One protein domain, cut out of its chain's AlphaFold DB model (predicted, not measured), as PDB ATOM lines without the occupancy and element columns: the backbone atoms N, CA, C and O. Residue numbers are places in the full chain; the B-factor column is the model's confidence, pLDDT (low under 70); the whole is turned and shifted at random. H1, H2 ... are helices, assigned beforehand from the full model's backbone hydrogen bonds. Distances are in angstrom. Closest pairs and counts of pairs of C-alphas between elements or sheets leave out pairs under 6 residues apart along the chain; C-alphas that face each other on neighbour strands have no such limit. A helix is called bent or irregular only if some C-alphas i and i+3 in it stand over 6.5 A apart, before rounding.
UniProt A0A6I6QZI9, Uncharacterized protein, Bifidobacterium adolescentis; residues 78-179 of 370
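This is residues 78 to 179 of the 370 residues of an uncharacterized protein of Bifidobacterium adolescentis (UniProt A0A6I6QZI9). One long helix, H5, runs along most of the domain's length, and three shorter helices pack on it at a slant: H3 and H6, side by side, and H4, which packs on the first part of H5, residues 135 to 145. H2 packs on the last residues of H5, and H1 meets H5 on the side away from H6, with few contacts. The printed part has 102 residues with six named helices, H1 to H6 in order along the chain, and no named strand; its class is all helix. The whole is compact, with a radius of gyration of the C-alphas of 14.5 A, but elongated in outline, spanning 46 by 27 by 24 A.

Start at H1, residues 78 to 81: it only just touches residues 151 to 155 of H5, residues 135 to 158, with 3 pairs of C-alphas within 8 A, the closest being those of Val 80 and Arg 151, 6.6 A apart. H5 is the hub, touching the five other helices. Next look at H2, residues 86 to 89, which touches residues 154 to 158 of H5; the closest C-alphas are those of Lys 88 and Ala 158, at 5.1 A. H1 and H2 are apart. Go on to H3, residues 104 to 115, whose residues 111 to 115 touch H5 at a steep tilt of 42 degrees, opposite ways, closest at the C-alphas of Val 115 and Gly 142, 5.2 A. H4, residues 123 to 132, touches residues 135 to 145 of H5 at a steep tilt of 48 degrees, closest at the C-alphas of Ser 125 and Gly 142, 4.5 A. H6, residues 167 to 175, forms a helical hairpin with H5, at 42 degrees and opposite ways, closest at the C-alphas of Ala 146 and Phe 174, 6.5 A. H6 touches H3 at a shallow tilt of 24 degrees, the same way, closest at the C-alphas of Ala 114 and Phe 174, 6.0 A. Helix packing is mostly crossed: 1 of 5 such tilts is shallow. In H3, H5 and H6 every O i to N i+4 pair is within hydrogen-bond range; H4 has 1 of 6, beside 4 of 7 O i to N i+3 pairs, and H1 and H2 are too short for an i+4 pair.

Find C-alpha 78 at (22.268, 14.518, 301.729), where H1 begins. H3 is 16.1 A from first to last C-alpha, H4 15.0 A and H6 11.9 A. H4 is irregular, but only just: C-alphas 127 and 130 are 6.8 A apart. From C-alpha 135 at (23.266, -8.122, 281.678), H5 runs 34.4 A to C-alpha 158 at (20.129, 25.044, 290.194).

The C-alphas of Glu 93 and Gly 133 are the two farthest apart, at 45.8 A. The printed part has no cut, and the link from H2 to H3, residues 90 to 103, is long. Mean pLDDT of the printed part is 73.8; look for values under 70 in 30 residues, among them 78 to 84 and 155 to 160.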
ATOM      1  N   GLU A  78      23.677  14.771 301.404       34.78
ATOM      2  CA  GLU A  78      22.268  14.518 301.729       34.78
ATOM      3  C   GLU A  78      21.324  15.533 301.067       34.78
ATOM      4  O   GLU A  78      20.283  15.133 300.546       34.78
ATOM      5  N   ASP A  79      21.730  16.800 300.933       41.53
ATOM      6  CA  ASP A  79      20.882  17.842 300.340       41.53
ATOM      7  C   ASP A  79      20.724  17.678 298.826       41.53
ATOM      8  O   ASP A  79      19.663  17.963 298.278       41.53
ATOM      9  N   VAL A  80      21.734  17.136 298.130       39.62
ATOM     10  CA  VAL A  80      21.686  16.922 296.669       39.62
ATOM     11  C   VAL A  80      20.664  15.851 296.268       39.62
ATOM     12  O   VAL A  80      20.036  15.961 295.211       39.62
ATOM     13  N   LYS A  81      20.441  14.840 297.122       39.66
ATOM     14  CA  LYS A  81      19.346  13.868 296.944       39.66
ATOM     15  C   LYS A  81      17.967  14.522 297.129       39.66
ATOM     16  O   LYS A  81      17.002  14.052 296.533       39.66
ATOM     17  N   ALA A  82      17.896  15.626 297.878       48.94
ATOM     18  CA  ALA A  82      16.687  16.406 298.131       48.94
ATOM     19  C   ALA A  82      16.441  17.554 297.122       48.94
ATOM     20  O   ALA A  82      15.400  18.203 297.198       48.94
ATOM     21  N   ILE A  83      17.324  17.788 296.134       55.44
ATOM     22  CA  ILE A  83      17.132  18.798 295.064       55.44
ATOM     23  C   ILE A  83      16.156  18.268 294.008       55.44
ATOM     24  O   ILE A  83      16.491  18.113 292.834       55.44
ATOM     25  N   TRP A  84      14.943  17.913 294.399       64.00
ATOM     26  CA  TRP A  84      13.834  18.140 293.486       64.00
ATOM     27  C   TRP A  84      13.051  19.309 294.062       64.00
ATOM     28  O   TRP A  84      12.181  19.143 294.909       64.00
ATOM     29  N   ASP A  85      13.463  20.503 293.649       74.25
ATOM     30  CA  ASP A  85      12.800  21.757 293.967       74.25
ATOM     31  C   ASP A  85      12.517  22.451 292.627       74.25
ATOM     32  O   ASP A  85      13.456  22.940 291.989       74.25
ATOM     33  N   PRO A  86      11.265  22.434 292.141       76.94
ATOM     34  CA  PRO A  86      10.930  22.962 290.823       76.94
ATOM     35  C   PRO A  86      11.262  24.455 290.700       76.94
ATOM     36  O   PRO A  86      11.620  24.911 289.617       76.94
ATOM     37  N   GLU A  87      11.248  25.203 291.804       78.25
ATOM     38  CA  GLU A  87      11.584  26.627 291.806       78.25
ATOM     39  C   GLU A  87      13.080  26.874 291.597       78.25
ATOM     40  O   GLU A  87      13.458  27.881 291.004       78.25
ATOM     41  N   LYS A  88      13.932  25.939 292.032       77.12
ATOM     42  CA  LYS A  88      15.385  25.991 291.802       77.12
ATOM     43  C   LYS A  88      15.794  25.396 290.462       77.12
ATOM     44  O   LYS A  88      16.908  25.618 290.015       77.12
ATOM     45  N   LEU A  89      14.938  24.585 289.852       75.94
ATOM     46  CA  LEU A  89      15.260  23.854 288.630       75.94
ATOM     47  C   LEU A  89      14.696  24.505 287.363       75.94
ATOM     48  O   LEU A  89      15.016  24.043 286.266       75.94
ATOM     49  N   LYS A  90      13.883  25.555 287.497       84.12
ATOM     50  CA  LYS A  90      13.423  26.383 286.379       84.12
ATOM     51  C   LYS A  90      14.457  27.448 286.021       84.12
ATOM     52  O   LYS A  90      15.164  27.956 286.889       84.12
ATOM     53  N   ALA A  91      14.483  27.827 284.749       76.69
ATOM     54  CA  ALA A  91      15.203  29.025 284.351       76.69
ATOM     55  C   ALA A  91      14.445  30.258 284.860       76.69
ATOM     56  O   ALA A  91      13.215  30.301 284.853       76.69
ATOM     57  N   THR A  92      15.190  31.262 285.302       80.38
ATOM     58  CA  THR A  92      14.656  32.567 285.719       80.38
ATOM     59  C   THR A  92      15.029  33.673 284.738       80.38
ATOM     60  O   THR A  92      14.409  34.732 284.743       80.38
ATOM     61  N   GLU A  93      15.992  33.407 283.853       79.94
ATOM     62  CA  GLU A  93      16.465  34.308 282.809       79.94
ATOM     63  C   GLU A  93      16.682  33.518 281.498       79.94
ATOM     64  O   GLU A  93      16.796  32.292 281.500       79.94
ATOM     65  N   GLY A  94      16.734  34.203 280.352       82.31
ATOM     66  CA  GLY A  94      17.063  33.585 279.058       82.31
ATOM     67  C   GLY A  94      15.908  32.871 278.335       82.31
ATOM     68  O   GLY A  94      14.733  33.111 278.592       82.31
ATOM     69  N   GLU A  95      16.254  32.016 277.367       81.38
ATOM     70  CA  GLU A  95      15.303  31.374 276.434       81.38
ATOM     71  C   GLU A  95      14.426  30.296 277.097       81.38
ATOM     72  O   GLU A  95      13.354  29.963 276.600       81.38
ATOM     73  N   TYR A  96      14.861  29.745 278.233       79.69
ATOM     74  CA  TYR A  96      14.227  28.581 278.855       79.69
ATOM     75  C   TYR A  96      13.244  28.919 279.991       79.69
ATOM     76  O   TYR A  96      12.795  28.000 280.676       79.69
ATOM     77  N   VAL A  97      12.912  30.200 280.210       80.94
ATOM     78  CA  VAL A  97      12.067  30.670 281.333       80.94
ATOM     79  C   VAL A  97      10.672  30.041 281.328       80.94
ATOM     80  O   VAL A  97      10.181  29.624 282.374       80.94
ATOM     81  N   ASP A  98      10.064  29.897 280.150       87.25
ATOM     82  CA  ASP A  98       8.716  29.329 280.003       87.25
ATOM     83  C   ASP A  98       8.713  27.796 279.869       87.25
ATOM     84  O   ASP A  98       7.665  27.172 279.681       87.25
ATOM     85  N   VAL A  99       9.884  27.155 279.933       87.12
ATOM     86  CA  VAL A  99       9.993  25.705 279.765       87.12
ATOM     87  C   VAL A  99       9.679  25.006 281.090       87.12
ATOM     88  O   VAL A  99      10.328  25.296 282.098       87.12
ATOM     89  N   PRO A 100       8.741  24.038 281.112       89.62
ATOM     90  CA  PRO A 100       8.397  23.328 282.334       89.62
ATOM     91  C   PRO A 100       9.558  22.457 282.828       89.62
ATOM     92  O   PRO A 100      10.272  21.815 282.047       89.62
ATOM     93  N   VAL A 101       9.708  22.409 284.152       87.88
ATOM     94  CA  VAL A 101      10.643  21.507 284.830       87.88
ATOM     95  C   VAL A 101      10.153  20.067 284.688       87.88
ATOM     96  O   VAL A 101       8.970  19.786 284.859       87.88
ATOM     97  N   CYS A 102      11.081  19.158 284.399       83.75
ATOM     98  CA  CYS A 102      10.863  17.717 284.337       83.75
ATOM     99  C   CYS A 102      10.275  17.209 285.658       83.75
ATOM    100  O   CYS A 102      10.868  17.400 286.733       83.75
ATOM    101  N   THR A 103       9.130  16.535 285.582       83.06
ATOM    102  CA  THR A 103       8.515  15.947 286.773       83.06
ATOM    103  C   THR A 103       9.296  14.713 287.243       83.06
ATOM    104  O   THR A 103      10.018  14.086 286.457       83.06
ATOM    105  N   PRO A 104       9.172  14.309 288.520       79.62
ATOM    106  CA  PRO A 104       9.784  13.078 289.007       79.62
ATOM    107  C   PRO A 104       9.306  11.843 288.232       79.62
ATOM    108  O   PRO A 104      10.076  10.908 288.023       79.62
ATOM    109  N   GLU A 105       8.049  11.828 287.788       77.00
ATOM    110  CA  GLU A 105       7.462  10.741 287.004       77.00
ATOM    111  C   GLU A 105       8.070  10.668 285.599       77.00
ATOM    112  O   GLU A 105       8.462   9.586 285.155       77.00
ATOM    113  N   GLU A 106       8.200  11.811 284.919       80.56
ATOM    114  CA  GLU A 106       8.855  11.910 283.611       80.56
ATOM    115  C   GLU A 106      10.320  11.487 283.699       80.56
ATOM    116  O   GLU A 106      10.793  10.681 282.898       80.56
ATOM    117  N   GLU A 107      11.035  11.971 284.710       81.81
ATOM    118  CA  GLU A 107      12.434  11.635 284.934       81.81
ATOM    119  C   GLU A 107      12.623  10.134 285.190       81.81
ATOM    120  O   GLU A 107      13.491   9.512 284.574       81.81
ATOM    121  N   ARG A 108      11.777   9.521 286.033       78.88
ATOM    122  CA  ARG A 108      11.787   8.067 286.270       78.88
ATOM    123  C   ARG A 108      11.541   7.288 284.984       78.88
ATOM    124  O   ARG A 108      12.242   6.310 284.733       78.88
ATOM    125  N   ALA A 109      10.592   7.721 284.155       78.44
ATOM    126  CA  ALA A 109      10.313   7.082 282.871       78.44
ATOM    127  C   ALA A 109      11.495   7.208 281.893       78.44
ATOM    128  O   ALA A 109      11.857   6.238 281.221       78.44
ATOM    129  N   ILE A 110      12.140   8.378 281.840       81.75
ATOM    130  CA  ILE A 110      13.329   8.617 281.014       81.75
ATOM    131  C   ILE A 110      14.497   7.739 281.481       81.75
ATOM    132  O   ILE A 110      15.151   7.109 280.646       81.75
ATOM    133  N   ILE A 111      14.745   7.660 282.792       81.69
ATOM    134  CA  ILE A 111      15.795   6.815 283.377       81.69
ATOM    135  C   ILE A 111      15.508   5.340 283.088       81.69
ATOM    136  O   ILE A 111      16.375   4.655 282.551       81.69
ATOM    137  N   ALA A 112      14.289   4.862 283.354       81.31
ATOM    138  CA  ALA A 112      13.899   3.478 283.090       81.31
ATOM    139  C   ALA A 112      14.094   3.103 281.613       81.31
ATOM    140  O   ALA A 112      14.595   2.026 281.303       81.31
ATOM    141  N   LYS A 113      13.781   4.014 280.682       89.19
ATOM    142  CA  LYS A 113      14.034   3.817 279.247       89.19
ATOM    143  C   LYS A 113      15.525   3.830 278.895       89.19
ATOM    144  O   LYS A 113      15.957   3.073 278.026       89.19
ATOM    145  N   ALA A 114      16.311   4.705 279.522       83.31
ATOM    146  CA  ALA A 114      17.749   4.802 279.287       83.31
ATOM    147  C   ALA A 114      18.505   3.575 279.819       83.31
ATOM    148  O   ALA A 114      19.464   3.139 279.180       83.31
ATOM    149  N   VAL A 115      18.058   3.004 280.938       83.62
ATOM    150  CA  VAL A 115      18.658   1.833 281.591       83.62
ATOM    151  C   VAL A 115      18.129   0.517 281.007       83.62
ATOM    152  O   VAL A 115      18.913  -0.384 280.706       83.62
ATOM    153  N   GLY A 116      16.825   0.408 280.759       85.75
ATOM    154  CA  GLY A 116      16.182  -0.812 280.263       85.75
ATOM    155  C   GLY A 116      16.148  -1.947 281.290       85.75
ATOM    156  O   GLY A 116      16.234  -1.715 282.495       85.75
ATOM    157  N   THR A 117      15.995  -3.177 280.802       82.19
ATOM    158  CA  THR A 117      15.920  -4.403 281.618       82.19
ATOM    159  C   THR A 117      17.011  -5.395 281.201       82.19
ATOM    160  O   THR A 117      17.609  -5.214 280.137       82.19
ATOM    161  N   PRO A 118      17.280  -6.458 281.983       78.94
ATOM    162  CA  PRO A 118      18.271  -7.469 281.604       78.94
ATOM    163  C   PRO A 118      17.958  -8.151 280.260       78.94
ATOM    164  O   PRO A 118      18.867  -8.505 279.507       78.94
ATOM    165  N   GLU A 119      16.679  -8.285 279.906       88.75
ATOM    166  CA  GLU A 119      16.220  -8.855 278.632       88.75
ATOM    167  C   GLU A 119      16.402  -7.873 277.470       88.75
ATOM    168  O   GLU A 119      16.649  -8.282 276.332       88.75
ATOM    169  N   ARG A 120      16.284  -6.568 277.748       90.19
ATOM    170  CA  ARG A 120      16.420  -5.495 276.764       90.19
ATOM    171  C   ARG A 120      17.132  -4.292 277.372       90.19
ATOM    172  O   ARG A 120      16.498  -3.365 277.884       90.19
ATOM    173  N   LEU A 121      18.456  -4.295 277.247       84.19
ATOM    174  CA  LEU A 121      19.301  -3.213 277.734       84.19
ATOM    175  C   LEU A 121      18.936  -1.884 277.063       84.19
ATOM    176  O   LEU A 121      18.796  -1.786 275.840       84.19
ATOM    177  N   GLY A 122      18.799  -0.847 277.884       85.88
ATOM    178  CA  GLY A 122      18.696   0.529 277.426       85.88
ATOM    179  C   GLY A 122      20.061   1.063 276.991       85.88
ATOM    180  O   GLY A 122      21.103   0.457 277.241       85.88
ATOM    181  N   ARG A 123      20.071   2.224 276.328       85.19
ATOM    182  CA  ARG A 123      21.292   2.809 275.746       85.19
ATOM    183  C   ARG A 123      22.410   3.034 276.773       85.19
ATOM    184  O   ARG A 123      23.580   2.931 276.413       85.19
ATOM    185  N   LEU A 124      22.058   3.349 278.018       77.75
ATOM    186  CA  LEU A 124      23.012   3.576 279.099       77.75
ATOM    187  C   LEU A 124      23.650   2.255 279.552       77.75
ATOM    188  O   LEU A 124      24.874   2.142 279.546       77.75
ATOM    189  N   SER A 125      22.830   1.242 279.845       81.31
ATOM    190  CA  SER A 125      23.279  -0.088 280.286       81.31
ATOM    191  C   SER A 125      24.029  -0.853 279.195       81.31
ATOM    192  O   SER A 125      25.029  -1.506 279.468       81.31
ATOM    193  N   ALA A 126      23.618  -0.712 277.931       83.75
ATOM    194  CA  ALA A 126      24.307  -1.314 276.787       83.75
ATOM    195  C   ALA A 126      25.764  -0.831 276.652       83.75
ATOM    196  O   ALA A 126      26.617  -1.548 276.133       83.75
ATOM    197  N   GLY A 127      26.090   0.363 277.164       75.44
ATOM    198  CA  GLY A 127      27.468   0.850 277.209       75.44
ATOM    199  C   GLY A 127      28.402   0.004 278.088       75.44
ATOM    200  O   GLY A 127      29.618   0.033 277.872       75.44
ATOM    201  N   PHE A 128      27.846  -0.755 279.038       70.50
ATOM    202  CA  PHE A 128      28.571  -1.643 279.949       70.50
ATOM    203  C   PHE A 128      28.708  -3.079 279.432       70.50
ATOM    204  O   PHE A 128      29.615  -3.784 279.872       70.50
ATOM    205  N   GLU A 129      27.869  -3.502 278.477       74.38
ATOM    206  CA  GLU A 129      27.819  -4.896 277.993       74.38
ATOM    207  C   GLU A 129      29.185  -5.364 277.472       74.38
ATOM    208  O   GLU A 129      29.602  -6.489 277.728       74.38
ATOM    209  N   LYS A 130      29.940  -4.456 276.840       65.69
ATOM    210  CA  LYS A 130      31.292  -4.723 276.328       65.69
ATOM    211  C   LYS A 130      32.354  -5.004 277.405       65.69
ATOM    212  O   LYS A 130      33.454  -5.410 277.047       65.69
ATOM    213  N   TRP A 131      32.060  -4.746 278.681       59.25
ATOM    214  CA  TRP A 131      33.010  -4.871 279.795       59.25
ATOM    215  C   TRP A 131      32.617  -5.941 280.806       59.25
ATOM    216  O   TRP A 131      33.481  -6.657 281.292       59.25
ATOM    217  N   VAL A 132      31.331  -6.013 281.143       60.88
ATOM    218  CA  VAL A 132      30.857  -6.772 282.308       60.88
ATOM    219  C   VAL A 132      30.301  -8.140 281.911       60.88
ATOM    220  O   VAL A 132      30.337  -9.064 282.713       60.88
ATOM    221  N   GLY A 133      29.820  -8.308 280.674       55.62
ATOM    222  CA  GLY A 133      29.291  -9.578 280.158       55.62
ATOM    223  C   GLY A 133      27.967 -10.045 280.787       55.62
ATOM    224  O   GLY A 133      27.140 -10.619 280.081       55.62
ATOM    225  N   ASP A 134      27.721  -9.753 282.069       70.06
ATOM    226  CA  ASP A 134      26.448  -9.975 282.759       70.06
ATOM    227  C   ASP A 134      25.481  -8.799 282.556       70.06
ATOM    228  O   ASP A 134      25.746  -7.650 282.928       70.06
ATOM    229  N   ARG A 135      24.315  -9.102 281.979       73.69
ATOM    230  CA  ARG A 135      23.266  -8.122 281.678       73.69
ATOM    231  C   ARG A 135      22.570  -7.588 282.924       73.69
ATOM    232  O   ARG A 135      22.176  -6.423 282.909       73.69
ATOM    233  N   SER A 136      22.448  -8.379 283.988       69.75
ATOM    234  CA  SER A 136      21.859  -7.918 285.252       69.75
ATOM    235  C   SER A 136      22.755  -6.865 285.895       69.75
ATOM    236  O   SER A 136      22.307  -5.751 286.173       69.75
ATOM    237  N   ARG A 137      24.059  -7.147 285.977       63.81
ATOM    238  CA  ARG A 137      25.052  -6.175 286.436       63.81
ATOM    239  C   ARG A 137      25.130  -4.923 285.553       63.81
ATOM    240  O   ARG A 137      25.290  -3.817 286.066       63.81
ATOM    241  N   CYS A 138      24.962  -5.047 284.234       64.75
ATOM    242  CA  CYS A 138      24.895  -3.882 283.338       64.75
ATOM    243  C   CYS A 138      23.717  -2.947 283.661       64.75
ATOM    244  O   CYS A 138      23.856  -1.729 283.542       64.75
ATOM    245  N   VAL A 139      22.564  -3.497 284.058       69.50
ATOM    246  CA  VAL A 139      21.379  -2.720 284.456       69.50
ATOM    247  C   VAL A 139      21.608  -2.001 285.782       69.50
ATOM    248  O   VAL A 139      21.301  -0.812 285.881       69.50
ATOM    249  N   GLU A 140      22.192  -2.677 286.773       66.06
ATOM    250  CA  GLU A 140      22.570  -2.057 288.052       66.06
ATOM    251  C   GLU A 140      23.495  -0.855 287.836       66.06
ATOM    252  O   GLU A 140      23.192   0.258 288.271       66.06
ATOM    253  N   LEU A 141      24.570  -1.061 287.068       64.19
ATOM    254  CA  LEU A 141      25.527  -0.011 286.718       64.19
ATOM    255  C   LEU A 141      24.879   1.126 285.909       64.19
ATOM    256  O   LEU A 141      25.247   2.294 286.053       64.19
ATOM    257  N   GLY A 142      23.880   0.804 285.083       73.12
ATOM    258  CA  GLY A 142      23.055   1.780 284.381       73.12
ATOM    259  C   GLY A 142      22.275   2.693 285.333       73.12
ATOM    260  O   GLY A 142      22.326   3.915 285.174       73.12
ATOM    261  N   TYR A 143      21.591   2.137 286.340       74.88
ATOM    262  CA  TYR A 143      20.873   2.925 287.357       74.88
ATOM    263  C   TYR A 143      21.815   3.790 288.191       74.88
ATOM    264  O   TYR A 143      21.565   4.974 288.418       74.88
ATOM    265  N   GLU A 144      22.939   3.211 288.580       68.31
ATOM    266  CA  GLU A 144      24.024   3.874 289.282       68.31
ATOM    267  C   GLU A 144      24.582   5.094 288.520       68.31
ATOM    268  O   GLU A 144      24.941   6.120 289.110       68.31
ATOM    269  N   GLU A 145      24.707   5.003 287.195       70.94
ATOM    270  CA  GLU A 145      25.133   6.111 286.334       70.94
ATOM    271  C   GLU A 145      24.018   7.130 286.100       70.94
ATOM    272  O   GLU A 145      24.286   8.336 286.068       70.94
ATOM    273  N   ALA A 146      22.768   6.679 286.007       73.44
ATOM    274  CA  ALA A 146      21.620   7.568 285.941       73.44
ATOM    275  C   ALA A 146      21.530   8.451 287.197       73.44
ATOM    276  O   ALA A 146      21.467   9.670 287.062       73.44
ATOM    277  N   GLU A 147      21.652   7.898 288.407       70.56
ATOM    278  CA  GLU A 147      21.630   8.689 289.652       70.56
ATOM    279  C   GLU A 147      22.729   9.770 289.669       70.56
ATOM    280  O   GLU A 147      22.530  10.903 290.119       70.56
ATOM    281  N   ARG A 148      23.917   9.453 289.146       70.00
ATOM    282  CA  ARG A 148      25.023  10.414 289.050       70.00
ATOM    283  C   ARG A 148      24.696  11.551 288.082       70.00
ATOM    284  O   ARG A 148      24.855  12.725 288.425       70.00
ATOM    285  N   ARG A 149      24.253  11.209 286.869       75.19
ATOM    286  CA  ARG A 149      23.892  12.185 285.829       75.19
ATOM    287  C   ARG A 149      22.734  13.073 286.268       75.19
ATOM    288  O   ARG A 149      22.787  14.279 286.049       75.19
ATOM    289  N   GLN A 150      21.755  12.489 286.948       76.00
ATOM    290  CA  GLN A 150      20.616  13.172 287.551       76.00
ATOM    291  C   GLN A 150      21.081  14.253 288.534       76.00
ATOM    292  O   GLN A 150      20.737  15.424 288.371       76.00
ATOM    293  N   ARG A 151      21.931  13.891 289.506       69.38
ATOM    294  CA  ARG A 151      22.481  14.839 290.489       69.38
ATOM    295  C   ARG A 151      23.235  15.990 289.825       69.38
ATOM    296  O   ARG A 151      23.030  17.148 290.177       69.38
ATOM    297  N   GLN A 152      24.074  15.687 288.836       67.38
ATOM    298  CA  GLN A 152      24.845  16.710 288.121       67.38
ATOM    299  C   GLN A 152      23.965  17.640 287.286       67.38
ATOM    300  O   GLN A 152      24.184  18.848 287.274       67.38
ATOM    301  N   ALA A 153      22.975  17.094 286.584       69.50
ATOM    302  CA  ALA A 153      22.087  17.878 285.742       69.50
ATOM    303  C   ALA A 153      21.199  18.813 286.576       69.50
ATOM    304  O   ALA A 153      21.121  20.000 286.270       69.50
ATOM    305  N   ARG A 154      20.635  18.319 287.685       73.19
ATOM    306  CA  ARG A 154      19.874  19.143 288.638       73.19
ATOM    307  C   ARG A 154      20.732  20.249 289.244       73.19
ATOM    308  O   ARG A 154      20.317  21.402 289.262       73.19
ATOM    309  N   ARG A 155      21.965  19.931 289.654       65.94
ATOM    310  CA  ARG A 155      22.920  20.927 290.164       65.94
ATOM    311  C   ARG A 155      23.223  22.015 289.131       65.94
ATOM    312  O   ARG A 155      23.243  23.188 289.477       65.94
ATOM    313  N   ARG A 156      23.435  21.648 287.865       63.03
ATOM    314  CA  ARG A 156      23.718  22.610 286.786       63.03
ATOM    315  C   ARG A 156      22.576  23.588 286.549       63.03
ATOM    316  O   ARG A 156      22.853  24.751 286.290       63.03
ATOM    317  N   CYS A 157      21.334  23.116 286.617       66.81
ATOM    318  CA  CYS A 157      20.162  23.980 286.503       66.81
ATOM    319  C   CYS A 157      19.999  24.851 287.752       66.81
ATOM    320  O   CYS A 157      19.831  26.052 287.629       66.81
ATOM    321  N   ALA A 158      20.197  24.285 288.946       67.00
ATOM    322  CA  ALA A 158      20.129  25.044 290.194       67.00
ATOM    323  C   ALA A 158      21.180  26.160 290.315       67.00
ATOM    324  O   ALA A 158      20.948  27.153 290.997       67.00
ATOM    325  N   LEU A 159      22.342  25.998 289.675       64.88
ATOM    326  CA  LEU A 159      23.434  26.974 289.709       64.88
ATOM    327  C   LEU A 159      23.413  27.971 288.546       64.88
ATOM    328  O   LEU A 159      24.242  28.879 288.531       64.88
ATOM    329  N   ASN A 160      22.529  27.804 287.561       63.41
ATOM    330  CA  ASN A 160      22.490  28.687 286.405       63.41
ATOM    331  C   ASN A 160      21.060  29.145 286.105       63.41
ATOM    332  O   ASN A 160      20.230  28.365 285.648       63.41
ATOM    333  N   ALA A 161      20.832  30.445 286.303       71.38
ATOM    334  CA  ALA A 161      19.566  31.124 286.055       71.38
ATOM    335  C   ALA A 161      19.067  30.991 284.605       71.38
ATOM    336  O   ALA A 161      17.860  31.079 284.387       71.38
ATOM    337  N   ASP A 162      19.963  30.737 283.642       72.94
ATOM    338  CA  ASP A 162      19.626  30.546 282.230       72.94
ATOM    339  C   ASP A 162      19.147  29.124 281.878       72.94
ATOM    340  O   ASP A 162      18.681  28.904 280.760       72.94
ATOM    341  N   LYS A 163      19.225  28.145 282.796       74.62
ATOM    342  CA  LYS A 163      18.937  26.728 282.497       74.62
ATOM    343  C   LYS A 163      17.698  26.216 283.201       74.62
ATOM    344  O   LYS A 163      17.540  26.362 284.403       74.62
ATOM    345  N   CYS A 164      16.894  25.462 282.457       77.62
ATOM    346  CA  CYS A 164      15.784  24.689 282.999       77.62
ATOM    347  C   CYS A 164      16.096  23.186 282.959       77.62
ATOM    348  O   CYS A 164      16.545  22.658 281.935       77.62
ATOM    349  N   TYR A 165      15.816  22.475 284.054       81.06
ATOM    350  CA  TYR A 165      15.850  21.013 284.101       81.06
ATOM    351  C   TYR A 165      14.597  20.430 283.437       81.06
ATOM    352  O   TYR A 165      13.746  19.841 284.093       81.06
ATOM    353  N   SER A 166      14.453  20.628 282.130       85.56
ATOM    354  CA  SER A 166      13.287  20.182 281.358       85.56
ATOM    355  C   SER A 166      13.337  18.692 281.011       85.56
ATOM    356  O   SER A 166      14.405  18.072 281.015       85.56
ATOM    357  N   ALA A 167      12.195  18.103 280.639       82.12
ATOM    358  CA  ALA A 167      12.137  16.708 280.187       82.12
ATOM    359  C   ALA A 167      13.045  16.448 278.967       82.12
ATOM    360  O   ALA A 167      13.704  15.410 278.880       82.12
ATOM    361  N   ALA A 168      13.154  17.419 278.054       79.44
ATOM    362  CA  ALA A 168      14.060  17.343 276.908       79.44
ATOM    363  C   ALA A 168      15.537  17.339 277.341       79.44
ATOM    364  O   ALA A 168      16.334  16.552 276.824       79.44
ATOM    365  N   TYR A 169      15.898  18.171 278.324       80.69
ATOM    366  CA  TYR A 169      17.249  18.193 278.878       80.69
ATOM    367  C   TYR A 169      17.584  16.885 279.602       80.69
ATOM    368  O   TYR A 169      18.624  16.283 279.328       80.69
ATOM    369  N   ALA A 170      16.678  16.386 280.448       75.88
ATOM    370  CA  ALA A 170      16.815  15.087 281.102       75.88
ATOM    371  C   ALA A 170      16.999  13.962 280.067       75.88
ATOM    372  O   ALA A 170      17.943  13.174 280.152       75.88
ATOM    373  N   GLN A 171      16.172  13.927 279.017       79.19
ATOM    374  CA  GLN A 171      16.292  12.944 277.941       79.19
ATOM    375  C   GLN A 171      17.656  13.006 277.241       79.19
ATOM    376  O   GLN A 171      18.230  11.949 276.955       79.19
ATOM    377  N   ALA A 172      18.203  14.199 276.992       76.38
ATOM    378  CA  ALA A 172      19.539  14.368 276.423       76.38
ATOM    379  C   ALA A 172      20.638  13.863 277.377       76.38
ATOM    380  O   ALA A 172      21.518  13.109 276.964       76.38
ATOM    381  N   VAL A 173      20.550  14.205 278.665       78.06
ATOM    382  CA  VAL A 173      21.498  13.781 279.706       78.06
ATOM    383  C   VAL A 173      21.545  12.256 279.841       78.06
ATOM    384  O   VAL A 173      22.627  11.662 279.848       78.06
ATOM    385  N   PHE A 174      20.389  11.595 279.916       77.19
ATOM    386  CA  PHE A 174      20.326  10.146 280.131       77.19
ATOM    387  C   PHE A 174      20.557   9.330 278.853       77.19
ATOM    388  O   PHE A 174      21.014   8.194 278.931       77.19
ATOM    389  N   SER A 175      20.312   9.905 277.669       74.12
ATOM    390  CA  SER A 175      20.599   9.243 276.385       74.12
ATOM    391  C   SER A 175      22.019   9.468 275.860       74.12
ATOM    392  O   SER A 175      22.405   8.831 274.874       74.12
ATOM    393  N   ALA A 176      22.801  10.344 276.500       71.12
ATOM    394  CA  ALA A 176      24.186  10.594 276.125       71.12
ATOM    395  C   ALA A 176      25.027   9.314 276.217       71.12
ATOM    396  O   ALA A 176      24.889   8.518 277.152       71.12
ATOM    397  N   GLN A 177      25.918   9.129 275.240       68.75
ATOM    398  CA  GLN A 177      26.781   7.958 275.168       68.75
ATOM    399  C   GLN A 177      27.642   7.837 276.429       68.75
ATOM    400  O   GLN A 177      28.131   8.820 276.983       68.75
ATOM    401  N   LEU A 178      27.809   6.606 276.898       66.81
ATOM    402  CA  LEU A 178      28.707   6.299 277.995       66.81
ATOM    403  C   LEU A 178      30.151   6.362 277.494       66.81
ATOM    404  O   LEU A 178      30.564   5.562 276.648       66.81
ATOM    405  N   HIS A 179      30.917   7.323 278.005       58.56
ATOM    406  CA  HIS A 179      32.350   7.366 277.755       58.56
ATOM    407  C   HIS A 179      33.032   6.288 278.591       58.56
ATOM    408  O   HIS A 179      32.720   6.080 279.762       58.56
TER     409      HIS A 179